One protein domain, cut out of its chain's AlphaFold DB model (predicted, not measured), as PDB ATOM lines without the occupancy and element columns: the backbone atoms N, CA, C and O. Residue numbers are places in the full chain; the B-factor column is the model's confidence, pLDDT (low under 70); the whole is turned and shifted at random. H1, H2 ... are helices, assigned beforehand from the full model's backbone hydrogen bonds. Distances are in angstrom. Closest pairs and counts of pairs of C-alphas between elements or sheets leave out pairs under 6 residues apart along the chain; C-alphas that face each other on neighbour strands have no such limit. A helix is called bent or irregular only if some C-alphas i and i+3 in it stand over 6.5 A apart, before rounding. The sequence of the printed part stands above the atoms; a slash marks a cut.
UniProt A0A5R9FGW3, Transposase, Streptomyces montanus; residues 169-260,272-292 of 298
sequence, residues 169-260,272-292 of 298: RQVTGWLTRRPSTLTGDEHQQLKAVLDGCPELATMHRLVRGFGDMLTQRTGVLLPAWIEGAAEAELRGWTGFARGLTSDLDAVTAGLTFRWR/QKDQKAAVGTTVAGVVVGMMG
ATOM      1  N   ARG A 169     -26.014   3.935 -21.881       78.62
ATOM      2  CA  ARG A 169     -24.728   4.628 -22.047       78.62
ATOM      3  C   ARG A 169     -23.540   3.801 -21.549       78.62
ATOM      4  O   ARG A 169     -22.469   3.867 -22.151       78.62
ATOM      5  N   GLN A 170     -23.708   3.051 -20.459       84.69
ATOM      6  CA  GLN A 170     -22.662   2.165 -19.943       84.69
ATOM      7  C   GLN A 170     -22.416   1.010 -20.909       84.69
ATOM      8  O   GLN A 170     -21.269   0.781 -21.283       84.69
ATOM      9  N   VAL A 171     -23.479   0.369 -21.398       84.50
ATOM     10  CA  VAL A 171     -23.374  -0.732 -22.365       84.50
ATOM     11  C   VAL A 171     -22.731  -0.256 -23.671       84.50
ATOM     12  O   VAL A 171     -21.742  -0.843 -24.108       84.50
ATOM     13  N   THR A 172     -23.181   0.862 -24.252       83.75
ATOM     14  CA  THR A 172     -22.551   1.471 -25.440       83.75
ATOM     15  C   THR A 172     -21.073   1.800 -25.199       83.75
ATOM     16  O   THR A 172     -20.219   1.561 -26.058       83.75
ATOM     17  N   GLY A 173     -20.745   2.322 -24.013       84.56
ATOM     18  CA  GLY A 173     -19.368   2.607 -23.615       84.56
ATOM     19  C   GLY A 173     -18.497   1.352 -23.551       84.56
ATOM     20  O   GLY A 173     -17.355   1.378 -24.011       84.56
ATOM     21  N   TRP A 174     -19.026   0.244 -23.031       88.81
ATOM     22  CA  TRP A 174     -18.312  -1.031 -22.961       88.81
ATOM     23  C   TRP A 174     -18.115  -1.676 -24.336       88.81
ATOM     24  O   TRP A 174     -17.026  -2.176 -24.626       88.81
ATOM     25  N   LEU A 175     -19.124  -1.597 -25.208       84.69
ATOM     26  CA  LEU A 175     -19.064  -2.126 -26.576       84.69
ATOM     27  C   LEU A 175     -17.996  -1.419 -27.424       84.69
ATOM     28  O   LEU A 175     -17.291  -2.065 -28.197       84.69
ATOM     29  N   THR A 176     -17.843  -0.104 -27.256       80.25
ATOM     30  CA  THR A 176     -16.934   0.725 -28.069       80.25
ATOM     31  C   THR A 176     -15.521   0.868 -27.482       80.25
ATOM     32  O   THR A 176     -14.568   1.128 -28.220       80.25
ATOM     33  N   ARG A 177     -15.332   0.672 -26.166       81.50
ATOM     34  CA  ARG A 177     -14.004   0.687 -25.516       81.50
ATOM     35  C   ARG A 177     -13.210  -0.576 -25.778       81.50
ATOM     36  O   ARG A 177     -13.784  -1.645 -25.905       81.50
ATOM     37  N   ARG A 178     -11.875  -0.487 -25.767       75.81
ATOM     38  CA  ARG A 178     -10.989  -1.660 -25.888       75.81
ATOM     39  C   ARG A 178     -11.175  -2.639 -24.713       75.81
ATOM     40  O   ARG A 178     -11.224  -2.171 -23.572       75.81
ATOM     41  N   PRO A 179     -11.166  -3.967 -24.947       74.25
ATOM     42  CA  PRO A 179     -11.403  -4.964 -23.898       74.25
ATOM     43  C   PRO A 179     -10.408  -4.883 -22.737       74.25
ATOM     44  O   PRO A 179     -10.775  -5.057 -21.581       74.25
ATOM     45  N   SER A 180      -9.153  -4.536 -23.032       74.06
ATOM     46  CA  SER A 180      -8.082  -4.396 -22.037       74.06
ATOM     47  C   SER A 180      -8.274  -3.229 -21.062       74.06
ATOM     48  O   SER A 180      -7.534  -3.118 -20.091       74.06
ATOM     49  N   THR A 181      -9.230  -2.334 -21.331       78.44
ATOM     50  CA  THR A 181      -9.513  -1.154 -20.497       78.44
ATOM     51  C   THR A 181     -10.730  -1.328 -19.591       78.44
ATOM     52  O   THR A 181     -11.003  -0.442 -18.783       78.44
ATOM     53  N   LEU A 182     -11.453  -2.441 -19.735       82.75
ATOM     54  CA  LEU A 182     -12.596  -2.803 -18.902       82.75
ATOM     55  C   LEU A 182     -12.109  -3.497 -17.626       82.75
ATOM     56  O   LEU A 182     -11.204  -4.334 -17.657       82.75
ATOM     57  N   THR A 183     -12.720  -3.151 -16.500       84.31
ATOM     58  CA  THR A 183     -12.501  -3.821 -15.214       84.31
ATOM     59  C   THR A 183     -13.148  -5.210 -15.199       84.31
ATOM     60  O   THR A 183     -14.040  -5.498 -15.996       84.31
ATOM     61  N   GLY A 184     -12.715  -6.092 -14.291       83.00
ATOM     62  CA  GLY A 184     -13.271  -7.452 -14.188       83.00
ATOM     63  C   GLY A 184     -14.791  -7.471 -13.972       83.00
ATOM     64  O   GLY A 184     -15.492  -8.253 -14.612       83.00
ATOM     65  N   ASP A 185     -15.301  -6.551 -13.151       80.19
ATOM     66  CA  ASP A 185     -16.738  -6.404 -12.895       80.19
ATOM     67  C   ASP A 185     -17.497  -5.961 -14.161       80.19
ATOM     68  O   ASP A 185     -18.573  -6.482 -14.454       80.19
ATOM     69  N   GLU A 186     -16.928  -5.041 -14.949       84.56
ATOM     70  CA  GLU A 186     -17.522  -4.589 -16.216       84.56
ATOM     71  C   GLU A 186     -17.520  -5.692 -17.279       84.56
ATOM     72  O   GLU A 186     -18.491  -5.822 -18.019       84.56
ATOM     73  N   HIS A 187     -16.474  -6.526 -17.338       84.25
ATOM     74  CA  HIS A 187     -16.453  -7.706 -18.215       84.25
ATOM     75  C   HIS A 187     -17.577  -8.680 -17.875       84.25
ATOM     76  O   HIS A 187     -18.249  -9.188 -18.770       84.25
ATOM     77  N   GLN A 188     -17.804  -8.925 -16.584       84.38
ATOM     78  CA  GLN A 188     -18.858  -9.828 -16.136       84.38
ATOM     79  C   GLN A 188     -20.254  -9.266 -16.430       84.38
ATOM     80  O   GLN A 188     -21.129 -10.008 -16.876       84.38
ATOM     81  N   GLN A 189     -20.454  -7.960 -16.237       84.00
ATOM     82  CA  GLN A 189     -21.712  -7.286 -16.567       84.00
ATOM     83  C   GLN A 189     -21.968  -7.259 -18.074       84.00
ATOM     84  O   GLN A 189     -23.066  -7.595 -18.504       84.00
ATOM     85  N   LEU A 190     -20.957  -6.928 -18.883       86.38
ATOM     86  CA  LEU A 190     -21.071  -6.971 -20.337       86.38
ATOM     87  C   LEU A 190     -21.418  -8.386 -20.807       86.38
ATOM     88  O   LEU A 190     -22.347  -8.543 -21.588       86.38
ATOM     89  N   LYS A 191     -20.733  -9.416 -20.294       87.12
ATOM     90  CA  LYS A 191     -21.029 -10.813 -20.635       87.12
ATOM     91  C   LYS A 191     -22.485 -11.177 -20.335       87.12
ATOM     92  O   LYS A 191     -23.157 -11.692 -21.217       87.12
ATOM     93  N   ALA A 192     -22.985 -10.849 -19.144       85.75
ATOM     94  CA  ALA A 192     -24.373 -11.130 -18.774       85.75
ATOM     95  C   ALA A 192     -25.389 -10.456 -19.716       85.75
ATOM     96  O   ALA A 192     -26.412 -11.046 -20.047       85.75
ATOM     97  N   VAL A 193     -25.095  -9.235 -20.177       85.38
ATOM     98  CA  VAL A 193     -25.944  -8.518 -21.141       85.38
ATOM     99  C   VAL A 193     -25.887  -9.168 -22.532       85.38
ATOM    100  O   VAL A 193     -26.919  -9.287 -23.187       85.38
ATOM    101  N   LEU A 194     -24.709  -9.614 -22.982       86.50
ATOM    102  CA  LEU A 194     -24.553 -10.296 -24.274       86.50
ATOM    103  C   LEU A 194     -25.214 -11.681 -24.290       86.50
ATOM    104  O   LEU A 194     -25.825 -12.042 -25.291       86.50
ATOM    105  N   ASP A 195     -25.138 -12.427 -23.185       85.69
ATOM    106  CA  ASP A 195     -25.786 -13.739 -23.045       85.69
ATOM    107  C   ASP A 195     -27.325 -13.620 -23.105       85.69
ATOM    108  O   ASP A 195     -28.006 -14.539 -23.552       85.69
ATOM    109  N   GLY A 196     -27.880 -12.473 -22.689       81.81
ATOM    110  CA  GLY A 196     -29.319 -12.198 -22.734       81.81
ATOM    111  C   GLY A 196     -29.849 -11.698 -24.084       81.81
ATOM    112  O   GLY A 196     -31.058 -11.723 -24.296       81.81
ATOM    113  N   CYS A 197     -28.983 -11.232 -24.995       83.81
ATOM    114  CA  CYS A 197     -29.395 -10.671 -26.284       83.81
ATOM    115  C   CYS A 197     -28.413 -11.065 -27.410       83.81
ATOM    116  O   CYS A 197     -27.372 -10.418 -27.582       83.81
ATOM    117  N   PRO A 198     -28.733 -12.095 -28.221       81.88
ATOM    118  CA  PRO A 198     -27.836 -12.580 -29.275       81.88
ATOM    119  C   PRO A 198     -27.604 -11.548 -30.391       81.88
ATOM    120  O   PRO A 198     -26.521 -11.504 -30.982       81.88
ATOM    121  N   GLU A 199     -28.574 -10.670 -30.651       82.62
ATOM    122  CA  GLU A 199     -28.431  -9.555 -31.596       82.62
ATOM    123  C   GLU A 199     -27.337  -8.577 -31.141       82.62
ATOM    124  O   GLU A 199     -26.460  -8.192 -31.920       82.62
ATOM    125  N   LEU A 200     -27.314  -8.250 -29.846       84.25
ATOM    126  CA  LEU A 200     -26.290  -7.400 -29.246       84.25
ATOM    127  C   LEU A 200     -24.913  -8.078 -29.238       84.25
ATOM    128  O   LEU A 200     -23.898  -7.410 -29.437       84.25
ATOM    129  N   ALA A 201     -24.858  -9.400 -29.061       86.31
ATOM    130  CA  ALA A 201     -23.623 -10.173 -29.205       86.31
ATOM    131  C   ALA A 201     -23.069 -10.113 -30.635       86.31
ATOM    132  O   ALA A 201     -21.860  -9.946 -30.828       86.31
ATOM    133  N   THR A 202     -23.935 -10.183 -31.647       86.50
ATOM    134  CA  THR A 202     -23.544 -10.001 -33.051       86.50
ATOM    135  C   THR A 202     -23.056  -8.581 -33.318       86.50
ATOM    136  O   THR A 202     -21.968  -8.409 -33.869       86.50
ATOM    137  N   MET A 203     -23.763  -7.563 -32.823       85.44
ATOM    138  CA  MET A 203     -23.312  -6.173 -32.912       85.44
ATOM    139  C   MET A 203     -21.949  -5.968 -32.245       85.44
ATOM    140  O   MET A 203     -21.063  -5.342 -32.823       85.44
ATOM    141  N   HIS A 204     -21.744  -6.530 -31.051       88.19
ATOM    142  CA  HIS A 204     -20.470  -6.442 -30.347       88.19
ATOM    143  C   HIS A 204     -19.328  -7.015 -31.191       88.19
ATOM    144  O   HIS A 204     -18.283  -6.375 -31.299       88.19
ATOM    145  N   ARG A 205     -19.525  -8.170 -31.845       87.88
ATOM    146  CA  ARG A 205     -18.527  -8.749 -32.763       87.88
ATOM    147  C   ARG A 205     -18.222  -7.823 -33.943       87.88
ATOM    148  O   ARG A 205     -17.050  -7.616 -34.249       87.88
ATOM    149  N   LEU A 206     -19.240  -7.221 -34.558       86.94
ATOM    150  CA  LEU A 206     -19.064  -6.298 -35.686       86.94
ATOM    151  C   LEU A 206     -18.294  -5.035 -35.275       86.94
ATOM    152  O   LEU A 206     -17.325  -4.662 -35.937       86.94
ATOM    153  N   VAL A 207     -18.654  -4.428 -34.139       86.25
ATOM    154  CA  VAL A 207     -17.946  -3.269 -33.563       86.25
ATOM    155  C   VAL A 207     -16.485  -3.603 -33.265       86.25
ATOM    156  O   VAL A 207     -15.599  -2.786 -33.524       86.25
ATOM    157  N   ARG A 208     -16.215  -4.807 -32.743       86.56
ATOM    158  CA  ARG A 208     -14.851  -5.282 -32.478       86.56
ATOM    159  C   ARG A 208     -14.051  -5.439 -33.759       86.56
ATOM    160  O   ARG A 208     -12.981  -4.848 -33.843       86.56
ATOM    161  N   GLY A 209     -14.604  -6.124 -34.760       85.81
ATOM    162  CA  GLY A 209     -13.960  -6.280 -36.065       85.81
ATOM    163  C   GLY A 209     -13.586  -4.933 -36.686       85.81
ATOM    164  O   GLY A 209     -12.455  -4.745 -37.127       85.81
ATOM    165  N   PHE A 210     -14.481  -3.943 -36.615       83.50
ATOM    166  CA  PHE A 210     -14.187  -2.596 -37.104       83.50
ATOM    167  C   PHE A 210     -13.115  -1.871 -36.272       83.50
ATOM    168  O   PHE A 210     -12.209  -1.236 -36.814       83.50
ATOM    169  N   GLY A 211     -13.178  -1.977 -34.941       82.88
ATOM    170  CA  GLY A 211     -12.176  -1.409 -34.035       82.88
ATOM    171  C   GLY A 211     -10.777  -2.011 -34.213       82.88
ATOM    172  O   GLY A 211      -9.773  -1.296 -34.074       82.88
ATOM    173  N   ASP A 212     -10.709  -3.296 -34.553       84.12
ATOM    174  CA  ASP A 212      -9.471  -4.002 -34.865       84.12
ATOM    175  C   ASP A 212      -8.927  -3.560 -36.222       84.12
ATOM    176  O   ASP A 212      -7.754  -3.191 -36.284       84.12
ATOM    177  N   MET A 213      -9.767  -3.434 -37.258       84.44
ATOM    178  CA  MET A 213      -9.364  -2.832 -38.539       84.44
ATOM    179  C   MET A 213      -8.803  -1.414 -38.353       84.44
ATOM    180  O   MET A 213      -7.747  -1.097 -38.898       84.44
ATOM    181  N   LEU A 214      -9.430  -0.583 -37.509       80.06
ATOM    182  CA  LEU A 214      -8.937   0.758 -37.156       80.06
ATOM    183  C   LEU A 214      -7.582   0.744 -36.432       80.06
ATOM    184  O   LEU A 214      -6.810   1.702 -36.535       80.06
ATOM    185  N   THR A 215      -7.319  -0.282 -35.620       79.81
ATOM    186  CA  THR A 215      -6.106  -0.364 -34.792       79.81
ATOM    187  C   THR A 215      -4.945  -0.999 -35.557       79.81
ATOM    188  O   THR A 215      -3.821  -0.509 -35.463       79.81
ATOM    189  N   GLN A 216      -5.222  -2.057 -36.320       83.44
ATOM    190  CA  GLN A 216      -4.259  -2.815 -37.124       83.44
ATOM    191  C   GLN A 216      -4.028  -2.204 -38.512       83.44
ATOM    192  O   GLN A 216      -3.060  -2.550 -39.180       83.44
ATOM    193  N   ARG A 217      -4.865  -1.235 -38.894       81.50
ATOM    194  CA  ARG A 217      -4.869  -0.553 -40.190       81.50
ATOM    195  C   ARG A 217      -5.138  -1.457 -41.386       81.50
ATOM    196  O   ARG A 217      -4.495  -1.358 -42.429       81.50
ATOM    197  N   THR A 218      -6.116  -2.336 -41.235       82.38
ATOM    198  CA  THR A 218      -6.424  -3.368 -42.226       82.38
ATOM    199  C   THR A 218      -7.638  -2.968 -43.064       82.38
ATOM    200  O   THR A 218      -8.651  -3.659 -43.070       82.38
ATOM    201  N   GLY A 219      -7.550  -1.831 -43.765       79.19
ATOM    202  CA  GLY A 219      -8.652  -1.315 -44.591       79.19
ATOM    203  C   GLY A 219      -9.084  -2.267 -45.712       79.19
ATOM    204  O   GLY A 219     -10.247  -2.268 -46.088       79.19
ATOM    205  N   VAL A 220      -8.188  -3.145 -46.173       82.38
ATOM    206  CA  VAL A 220      -8.484  -4.191 -47.171       82.38
ATOM    207  C   VAL A 220      -9.580  -5.175 -46.732       82.38
ATOM    208  O   VAL A 220     -10.231  -5.775 -47.579       82.38
ATOM    209  N   LEU A 221      -9.821  -5.331 -45.425       84.38
ATOM    210  CA  LEU A 221     -10.875  -6.210 -44.902       84.38
ATOM    211  C   LEU A 221     -12.252  -5.529 -44.837       84.38
ATOM    212  O   LEU A 221     -13.237  -6.183 -44.499       84.38
ATOM    213  N   LEU A 222     -12.337  -4.233 -45.161       85.56
ATOM    214  CA  LEU A 222     -13.572  -3.458 -45.072       85.56
ATOM    215  C   LEU A 222     -14.718  -4.023 -45.933       85.56
ATOM    216  O   LEU A 222     -15.818  -4.118 -45.393       85.56
ATOM    217  N   PRO A 223     -14.516  -4.449 -47.199       86.38
ATOM    218  CA  PRO A 223     -15.603  -5.007 -48.010       86.38
ATOM    219  C   PRO A 223     -16.224  -6.264 -47.385       86.38
ATOM    220  O   PRO A 223     -17.435  -6.318 -47.187       86.38
ATOM    221  N   ALA A 224     -15.392  -7.221 -46.964       86.06
ATOM    222  CA  ALA A 224     -15.851  -8.445 -46.303       86.06
ATOM    223  C   ALA A 224     -16.557  -8.153 -44.967       86.06
ATOM    224  O   ALA A 224     -17.519  -8.820 -44.589       86.06
ATOM    225  N   TRP A 225     -16.102  -7.128 -44.241       89.00
ATOM    226  CA  TRP A 225     -16.774  -6.686 -43.024       89.00
ATOM    227  C   TRP A 225     -18.144  -6.053 -43.309       89.00
ATOM    228  O   TRP A 225     -19.083  -6.294 -42.553       89.00
ATOM    229  N   ILE A 226     -18.275  -5.265 -44.384       85.81
ATOM    230  CA  ILE A 226     -19.546  -4.658 -44.811       85.81
ATOM    231  C   ILE A 226     -20.557  -5.745 -45.186       85.81
ATOM    232  O   ILE A 226     -21.710  -5.652 -44.770       85.81
ATOM    233  N   GLU A 227     -20.134  -6.782 -45.912       85.88
ATOM    234  CA  GLU A 227     -20.985  -7.931 -46.254       85.88
ATOM    235  C   GLU A 227     -21.505  -8.628 -44.991       85.88
ATOM    236  O   GLU A 227     -22.716  -8.702 -44.784       85.88
ATOM    237  N   GLY A 228     -20.611  -9.006 -44.070       83.69
ATOM    238  CA  GLY A 228     -21.016  -9.624 -42.803       83.69
ATOM    239  C   GLY A 228     -21.878  -8.712 -41.916       83.69
ATOM    240  O   GLY A 228     -22.717  -9.186 -41.151       83.69
ATOM    241  N   ALA A 229     -21.709  -7.389 -42.014       83.06
ATOM    242  CA  ALA A 229     -22.560  -6.414 -41.337       83.06
ATOM    243  C   ALA A 229     -23.956  -6.295 -41.974       83.06
ATOM    244  O   ALA A 229     -24.926  -6.046 -41.255       83.06
ATOM    245  N   ALA A 230     -24.064  -6.454 -43.294       82.06
ATOM    246  CA  ALA A 230     -25.330  -6.436 -44.016       82.06
ATOM    247  C   ALA A 230     -26.142  -7.719 -43.769       82.06
ATOM    248  O   ALA A 230     -27.341  -7.629 -43.514       82.06
ATOM    249  N   GLU A 231     -25.481  -8.879 -43.756       84.06
ATOM    250  CA  GLU A 231     -26.087 -10.189 -43.462       84.06
ATOM    251  C   GLU A 231     -26.598 -10.315 -42.024       84.06
ATOM    252  O   GLU A 231     -27.507 -11.091 -41.746       84.06
ATOM    253  N   ALA A 232     -26.041  -9.540 -41.090       78.94
ATOM    254  CA  ALA A 232     -26.472  -9.564 -39.695       78.94
ATOM    255  C   ALA A 232     -27.887  -8.988 -39.472       78.94
ATOM    256  O   ALA A 232     -28.402  -9.109 -38.363       78.94
ATOM    257  N   GLU A 233     -28.480  -8.319 -40.474       74.62
ATOM    258  CA  GLU A 233     -29.846  -7.756 -40.481       74.62
ATOM    259  C   GLU A 233     -30.228  -6.896 -39.256       74.62
ATOM    260  O   GLU A 233     -31.402  -6.653 -38.966       74.62
ATOM    261  N   LEU A 234     -29.240  -6.349 -38.541       77.69
ATOM    262  CA  LEU A 234     -29.493  -5.536 -37.354       77.69
ATOM    263  C   LEU A 234     -30.118  -4.194 -37.767       77.69
ATOM    264  O   LEU A 234     -29.578  -3.460 -38.607       77.69
ATOM    265  N   ARG A 235     -31.248  -3.834 -37.144       71.44
ATOM    266  CA  ARG A 235     -31.944  -2.560 -37.398       71.44
ATOM    267  C   ARG A 235     -30.994  -1.372 -37.223       71.44
ATOM    268  O   ARG A 235     -30.370  -1.220 -36.183       71.44
ATOM    269  N   GLY A 236     -30.892  -0.517 -38.241       68.12
ATOM    270  CA  GLY A 236     -30.013   0.661 -38.246       68.12
ATOM    271  C   GLY A 236     -28.546   0.380 -38.602       68.12
ATOM    272  O   GLY A 236     -27.852   1.289 -39.052       68.12
ATOM    273  N   TRP A 237     -28.078  -0.870 -38.499       74.56
ATOM    274  CA  TRP A 237     -26.707  -1.255 -38.853       74.56
ATOM    275  C   TRP A 237     -26.523  -1.461 -40.363       74.56
ATOM    276  O   TRP A 237     -25.506  -1.069 -40.931       74.56
ATOM    277  N   THR A 238     -27.541  -1.999 -41.037       73.81
ATOM    278  CA  THR A 238     -27.540  -2.222 -42.494       73.81
ATOM    279  C   THR A 238     -27.464  -0.917 -43.294       73.81
ATOM    280  O   THR A 238     -26.772  -0.847 -44.308       73.81
ATOM    281  N   GLY A 239     -28.125   0.145 -42.820       76.62
ATOM    282  CA  GLY A 239     -28.030   1.483 -43.414       76.62
ATOM    283  C   GLY A 239     -26.628   2.082 -43.283       76.62
ATOM    284  O   GLY A 239     -26.109   2.655 -44.237       76.62
ATOM    285  N   PHE A 240     -25.984   1.880 -42.131       77.62
ATOM    286  CA  PHE A 240     -24.599   2.293 -41.914       77.62
ATOM    287  C   PHE A 240     -23.618   1.526 -42.813       77.62
ATOM    288  O   PHE A 240     -22.775   2.146 -43.455       77.62
ATOM    289  N   ALA A 241     -23.765   0.200 -42.923       80.06
ATOM    290  CA  ALA A 241     -22.944  -0.625 -43.809       80.06
ATOM    291  C   ALA A 241     -23.055  -0.173 -45.277       80.06
ATOM    292  O   ALA A 241     -22.035   0.013 -45.935       80.06
ATOM    293  N   ARG A 242     -24.278   0.109 -45.755       78.38
ATOM    294  CA  ARG A 242     -24.509   0.689 -47.091       78.38
ATOM    295  C   ARG A 242     -23.853   2.057 -47.270       78.38
ATOM    296  O   ARG A 242     -23.284   2.313 -48.324       78.38
ATOM    297  N   GLY A 243     -23.915   2.924 -46.259       78.50
ATOM    298  CA  GLY A 243     -23.249   4.230 -46.299       78.50
ATOM    299  C   GLY A 243     -21.732   4.107 -46.465       78.50
ATOM    300  O   GLY A 243     -21.141   4.833 -47.255       78.50
ATOM    301  N   LEU A 244     -21.109   3.128 -45.800       80.25
ATOM    302  CA  LEU A 244     -19.679   2.846 -45.967       80.25
ATOM    303  C   LEU A 244     -19.327   2.314 -47.360       80.25
ATOM    304  O   LEU A 244     -18.205   2.522 -47.809       80.25
ATOM    305  N   THR A 245     -20.258   1.643 -48.045       81.31
ATOM    306  CA  THR A 245     -20.064   1.213 -49.436       81.31
ATOM    307  C   THR A 245     -19.952   2.406 -50.382       81.31
ATOM    308  O   THR A 245     -19.120   2.380 -51.283       81.31
ATOM    309  N   SER A 246     -20.750   3.460 -50.174       79.50
ATOM    310  CA  SER A 246     -20.696   4.673 -51.003       79.50
ATOM    311  C   SER A 246     -19.349   5.397 -50.904       79.50
ATOM    312  O   SER A 246     -18.867   5.920 -51.904       79.50
ATOM    313  N   ASP A 247     -18.719   5.368 -49.726       77.44
ATOM    314  CA  ASP A 247     -17.435   6.026 -49.444       77.44
ATOM    315  C   ASP A 247     -16.267   5.024 -49.322       77.44
ATOM    316  O   ASP A 247     -15.279   5.286 -48.627       77.44
ATOM    317  N   LEU A 248     -16.366   3.856 -49.972       79.94
ATOM    318  CA  LEU A 248     -15.474   2.713 -49.739       79.94
ATOM    319  C   LEU A 248     -13.988   3.069 -49.872       79.94
ATOM    320  O   LEU A 248     -13.200   2.725 -48.990       79.94
ATOM    321  N   ASP A 249     -13.601   3.784 -50.929       75.12
ATOM    322  CA  ASP A 249     -12.203   4.163 -51.174       75.12
ATOM    323  C   ASP A 249     -11.678   5.123 -50.099       75.12
ATOM    324  O   ASP A 249     -10.573   4.950 -49.574       75.12
ATOM    325  N   ALA A 250     -12.494   6.106 -49.712       75.75
ATOM    326  CA  ALA A 250     -12.145   7.090 -48.693       75.75
ATOM    327  C   ALA A 250     -12.004   6.439 -47.308       75.75
ATOM    328  O   ALA A 250     -11.051   6.717 -46.569       75.75
ATOM    329  N   VAL A 251     -12.913   5.526 -46.957       76.75
ATOM    330  CA  VAL A 251     -12.852   4.794 -45.687       76.75
ATOM    331  C   VAL A 251     -11.686   3.809 -45.694       76.75
ATOM    332  O   VAL A 251     -10.931   3.767 -44.724       76.75
ATOM    333  N   THR A 252     -11.460   3.083 -46.789       80.19
ATOM    334  CA  THR A 252     -10.323   2.159 -46.940       80.19
ATOM    335  C   THR A 252      -8.992   2.891 -46.784       80.19
ATOM    336  O   THR A 252      -8.116   2.432 -46.043       80.19
ATOM    337  N   ALA A 253      -8.846   4.066 -47.401       77.00
ATOM    338  CA  ALA A 253      -7.674   4.918 -47.228       77.00
ATOM    339  C   ALA A 253      -7.523   5.386 -45.768       77.00
ATOM    340  O   ALA A 253      -6.436   5.277 -45.191       77.00
ATOM    341  N   GLY A 254      -8.615   5.829 -45.133       75.62
ATOM    342  CA  GLY A 254      -8.629   6.238 -43.724       75.62
ATOM    343  C   GLY A 254      -8.288   5.110 -42.739       75.62
ATOM    344  O   GLY A 254      -7.681   5.362 -41.695       75.62
ATOM    345  N   LEU A 255      -8.626   3.865 -43.086       76.75
ATOM    346  CA  LEU A 255      -8.282   2.675 -42.312       76.75
ATOM    347  C   LEU A 255      -6.844   2.208 -42.562       76.75
ATOM    348  O   LEU A 255      -6.249   1.649 -41.654       76.75
ATOM    349  N   THR A 256      -6.260   2.445 -43.737       75.94
ATOM    350  CA  THR A 256      -4.950   1.876 -44.114       75.94
ATOM    351  C   THR A 256      -3.776   2.814 -43.807       75.94
ATOM    352  O   THR A 256      -2.722   2.377 -43.337       75.94
ATOM    353  N   PHE A 257      -3.933   4.123 -44.017       72.50
ATOM    354  CA  PHE A 257      -2.817   5.066 -43.902       72.50
ATOM    355  C   PHE A 257      -2.613   5.608 -42.476       72.50
ATOM    356  O   PHE A 257      -3.540   5.864 -41.707       72.50
ATOM    357  N   ARG A 258      -1.344   5.817 -42.096       55.91
ATOM    358  CA  ARG A 258      -0.963   6.483 -40.840       55.91
ATOM    359  C   ARG A 258      -0.883   7.991 -41.071       55.91
ATOM    360  O   ARG A 258       0.154   8.477 -41.506       55.91
ATOM    361  N   TRP A 259      -1.930   8.739 -40.728       58.06
ATOM    362  CA  TRP A 259      -1.857  10.200 -40.795       58.06
ATOM    363  C   TRP A 259      -1.022  10.779 -39.643       58.06
ATOM    364  O   TRP A 259      -1.201  10.409 -38.477       58.06
ATOM    365  N   ARG A 260      -0.094  11.684 -39.971       43.47
ATOM    366  CA  ARG A 260       0.577  12.569 -39.012       43.47
ATOM    367  C   ARG A 260      -0.083  13.934 -39.148       43.47
ATOM    368  O   ARG A 260      -0.008  14.543 -40.205       43.47
ATOM    369  N   GLN A 272     -10.396  10.074 -39.395       55.91
ATOM    370  CA  GLN A 272     -10.321   8.946 -38.441       55.91
ATOM    371  C   GLN A 272     -11.108   9.204 -37.142       55.91
ATOM    372  O   GLN A 272     -11.683   8.284 -36.547       55.91
ATOM    373  N   LYS A 273     -11.100  10.453 -36.661       58.03
ATOM    374  CA  LYS A 273     -11.865  10.845 -35.471       58.03
ATOM    375  C   LYS A 273     -13.358  10.805 -35.788       58.03
ATOM    376  O   LYS A 273     -14.126  10.296 -34.974       58.03
ATOM    377  N   ASP A 274     -13.714  11.246 -36.988       66.12
ATOM    378  CA  ASP A 274     -15.085  11.274 -37.482       66.12
ATOM    379  C   ASP A 274     -15.627   9.856 -37.706       66.12
ATOM    380  O   ASP A 274     -16.731   9.561 -37.271       66.12
ATOM    381  N   GLN A 275     -14.820   8.925 -38.227       64.38
ATOM    382  CA  GLN A 275     -15.198   7.510 -38.368       64.38
ATOM    383  C   GLN A 275     -15.448   6.832 -37.013       64.38
ATOM    384  O   GLN A 275     -16.449   6.137 -36.837       64.38
ATOM    385  N   LYS A 276     -14.577   7.048 -36.015       65.12
ATOM    386  CA  LYS A 276     -14.803   6.523 -34.653       65.12
ATOM    387  C   LYS A 276     -16.055   7.115 -34.011       65.12
ATOM    388  O   LYS A 276     -16.780   6.396 -33.325       65.12
ATOM    389  N   ALA A 277     -16.291   8.410 -34.215       70.00
ATOM    390  CA  ALA A 277     -17.483   9.087 -33.727       70.00
ATOM    391  C   ALA A 277     -18.748   8.574 -34.429       70.00
ATOM    392  O   ALA A 277     -19.735   8.300 -33.753       70.00
ATOM    393  N   ALA A 278     -18.707   8.367 -35.746       67.88
ATOM    394  CA  ALA A 278     -19.808   7.822 -36.531       67.88
ATOM    395  C   ALA A 278     -20.181   6.411 -36.063       67.88
ATOM    396  O   ALA A 278     -21.339   6.169 -35.738       67.88
ATOM    397  N   VAL A 279     -19.200   5.514 -35.901       64.75
ATOM    398  CA  VAL A 279     -19.440   4.171 -35.344       64.75
ATOM    399  C   VAL A 279     -20.015   4.256 -33.933       64.75
ATOM    400  O   VAL A 279     -20.980   3.565 -33.629       64.75
ATOM    401  N   GLY A 280     -19.472   5.121 -33.071       67.75
ATOM    402  CA  GLY A 280     -20.000   5.321 -31.719       67.75
ATOM    403  C   GLY A 280     -21.463   5.779 -31.706       67.75
ATOM    404  O   GLY A 280     -22.260   5.251 -30.932       67.75
ATOM    405  N   THR A 281     -21.824   6.714 -32.587       71.81
ATOM    406  CA  THR A 281     -23.192   7.232 -32.739       71.81
ATOM    407  C   THR A 281     -24.142   6.168 -33.284       71.81
ATOM    408  O   THR A 281     -25.229   5.992 -32.735       71.81
ATOM    409  N   THR A 282     -23.725   5.397 -34.292       68.94
ATOM    410  CA  THR A 282     -24.518   4.282 -34.827       68.94
ATOM    411  C   THR A 282     -24.748   3.216 -33.759       68.94
ATOM    412  O   THR A 282     -25.887   2.824 -33.528       68.94
ATOM    413  N   VAL A 283     -23.702   2.798 -33.034       66.44
ATOM    414  CA  VAL A 283     -23.831   1.828 -31.932       66.44
ATOM    415  C   VAL A 283     -24.772   2.356 -30.851       66.44
ATOM    416  O   VAL A 283     -25.614   1.607 -30.370       66.44
ATOM    417  N   ALA A 284     -24.685   3.636 -30.482       69.50
ATOM    418  CA  ALA A 284     -25.618   4.230 -29.526       69.50
ATOM    419  C   ALA A 284     -27.073   4.140 -30.019       69.50
ATOM    420  O   ALA A 284     -27.937   3.698 -29.266       69.50
ATOM    421  N   GLY A 285     -27.333   4.495 -31.281       66.31
ATOM    422  CA  GLY A 285     -28.665   4.426 -31.884       66.31
ATOM    423  C   GLY A 285     -29.236   3.008 -31.927       66.31
ATOM    424  O   GLY A 285     -30.388   2.803 -31.546       66.31
ATOM    425  N   VAL A 286     -28.430   2.012 -32.316       67.00
ATOM    426  CA  VAL A 286     -28.889   0.615 -32.364       67.00
ATOM    427  C   VAL A 286     -29.092   0.042 -30.961       67.00
ATOM    428  O   VAL A 286     -30.090  -0.628 -30.725       67.00
ATOM    429  N   VAL A 287     -28.213   0.346 -30.000       62.72
ATOM    430  CA  VAL A 287     -28.374  -0.104 -28.604       62.72
ATOM    431  C   VAL A 287     -29.621   0.519 -27.964       62.72
ATOM    432  O   VAL A 287     -30.364  -0.187 -27.288       62.72
ATOM    433  N   VAL A 288     -29.902   1.805 -28.210       68.44
ATOM    434  CA  VAL A 288     -31.148   2.462 -27.768       68.44
ATOM    435  C   VAL A 288     -32.372   1.800 -28.411       68.44
ATOM    436  O   VAL A 288     -33.332   1.486 -27.710       68.44
ATOM    437  N   GLY A 289     -32.326   1.540 -29.723       63.78
ATOM    438  CA  GLY A 289     -33.423   0.913 -30.462       63.78
ATOM    439  C   GLY A 289     -33.695  -0.544 -30.074       63.78
ATOM    440  O   GLY A 289     -34.855  -0.938 -30.005       63.78
ATOM    441  N   MET A 290     -32.654  -1.335 -29.791       62.94
ATOM    442  CA  MET A 290     -32.776  -2.742 -29.379       62.94
ATOM    443  C   MET A 290     -33.192  -2.904 -27.925       62.94
ATOM    444  O   MET A 290     -33.923  -3.832 -27.597       62.94
ATOM    445  N   MET A 291     -32.719  -2.027 -27.037       62.94
ATOM    446  CA  MET A 291     -33.043  -2.164 -25.622       62.94
ATOM    447  C   MET A 291     -34.461  -1.687 -25.299       62.94
ATOM    448  O   MET A 291     -34.982  -2.115 -24.280       62.94
ATOM    449  N   GLY A 292     -35.115  -0.870 -26.136       55.47
ATOM    450  CA  GLY A 292     -36.532  -0.525 -25.951       55.47
ATOM    451  C   GLY A 292     -36.848   0.158 -24.613       55.47
ATOM    452  O   GLY A 292     -37.953   0.027 -24.096       55.47
TER     453      GLY A 292
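What this domain is: This is residues 169 to 260 and 272 to 292 of the 298 residues of the protein "Transposase" of Streptomyces montanus (UniProt A0A5R9FGW3). H3, H4, H5 and H7 form an up-and-down bundle, each helix running against the one before it, loosely closed where H5 only just touches H7. H1 packs across H3 and H7 on one side, with H2 farther out, and H6 packs on residues 219 to 223 of H4. The printed part has 113 residues with seven named helices, H1 to H7 in chain order, and no named strand: all helix. It is compact, with a radius of gyration of the C-alphas of 14.0 A and spans of 38 by 30 by 20 A.

How they stand to each other: H7, residues 272 to 291, touches residues 200 to 207 of H3, residues 198 to 216, opposite ways at a shallow 6 degrees; closest are C-alphas Leu 200 and Val 287, 7.6 A. H3 and H4, residues 219 to 231, form a hairpin, closest at C-alphas Met 213 and Gly 219, 6.3 A. H4 and H5, residues 237 to 246, form another, closest at C-alphas Ala 230 and Thr 238, 5.0 A. H1, residues 169 to 176, touches residues 280 to 287 of H7 at a steep 52 degrees; closest are C-alphas Thr 172 and Ala 284, 5.8 A. H2, residues 184 to 196, touches H3 only at the corner, C-alphas Leu 194 and Ala 201 being closest at 5.0 A. H6, residues 248 to 256, touches H4, closest at C-alphas Gly 219 and Thr 252, 4.5 A. Every O i to N i+4 pair is within hydrogen-bond range except in H4, 7 of 9, which is irregular: C-alphas 220 and 223 are 7.2 A apart.

Where its parts are: H7 measures 28.4 A from C-alpha 272 at (-10.321, 8.946, -38.441) to C-alpha 291 at (-33.043, -2.164, -25.622); H3 measures 26.7 A.

The domain as a whole: Residues 261 to 271 are not printed; C-alphas 260 and 272 are 11.5 A apart. No link printed whole is long. Mean pLDDT of the printed part is 77.8; 23 residues are under 70, among them 282 to 292.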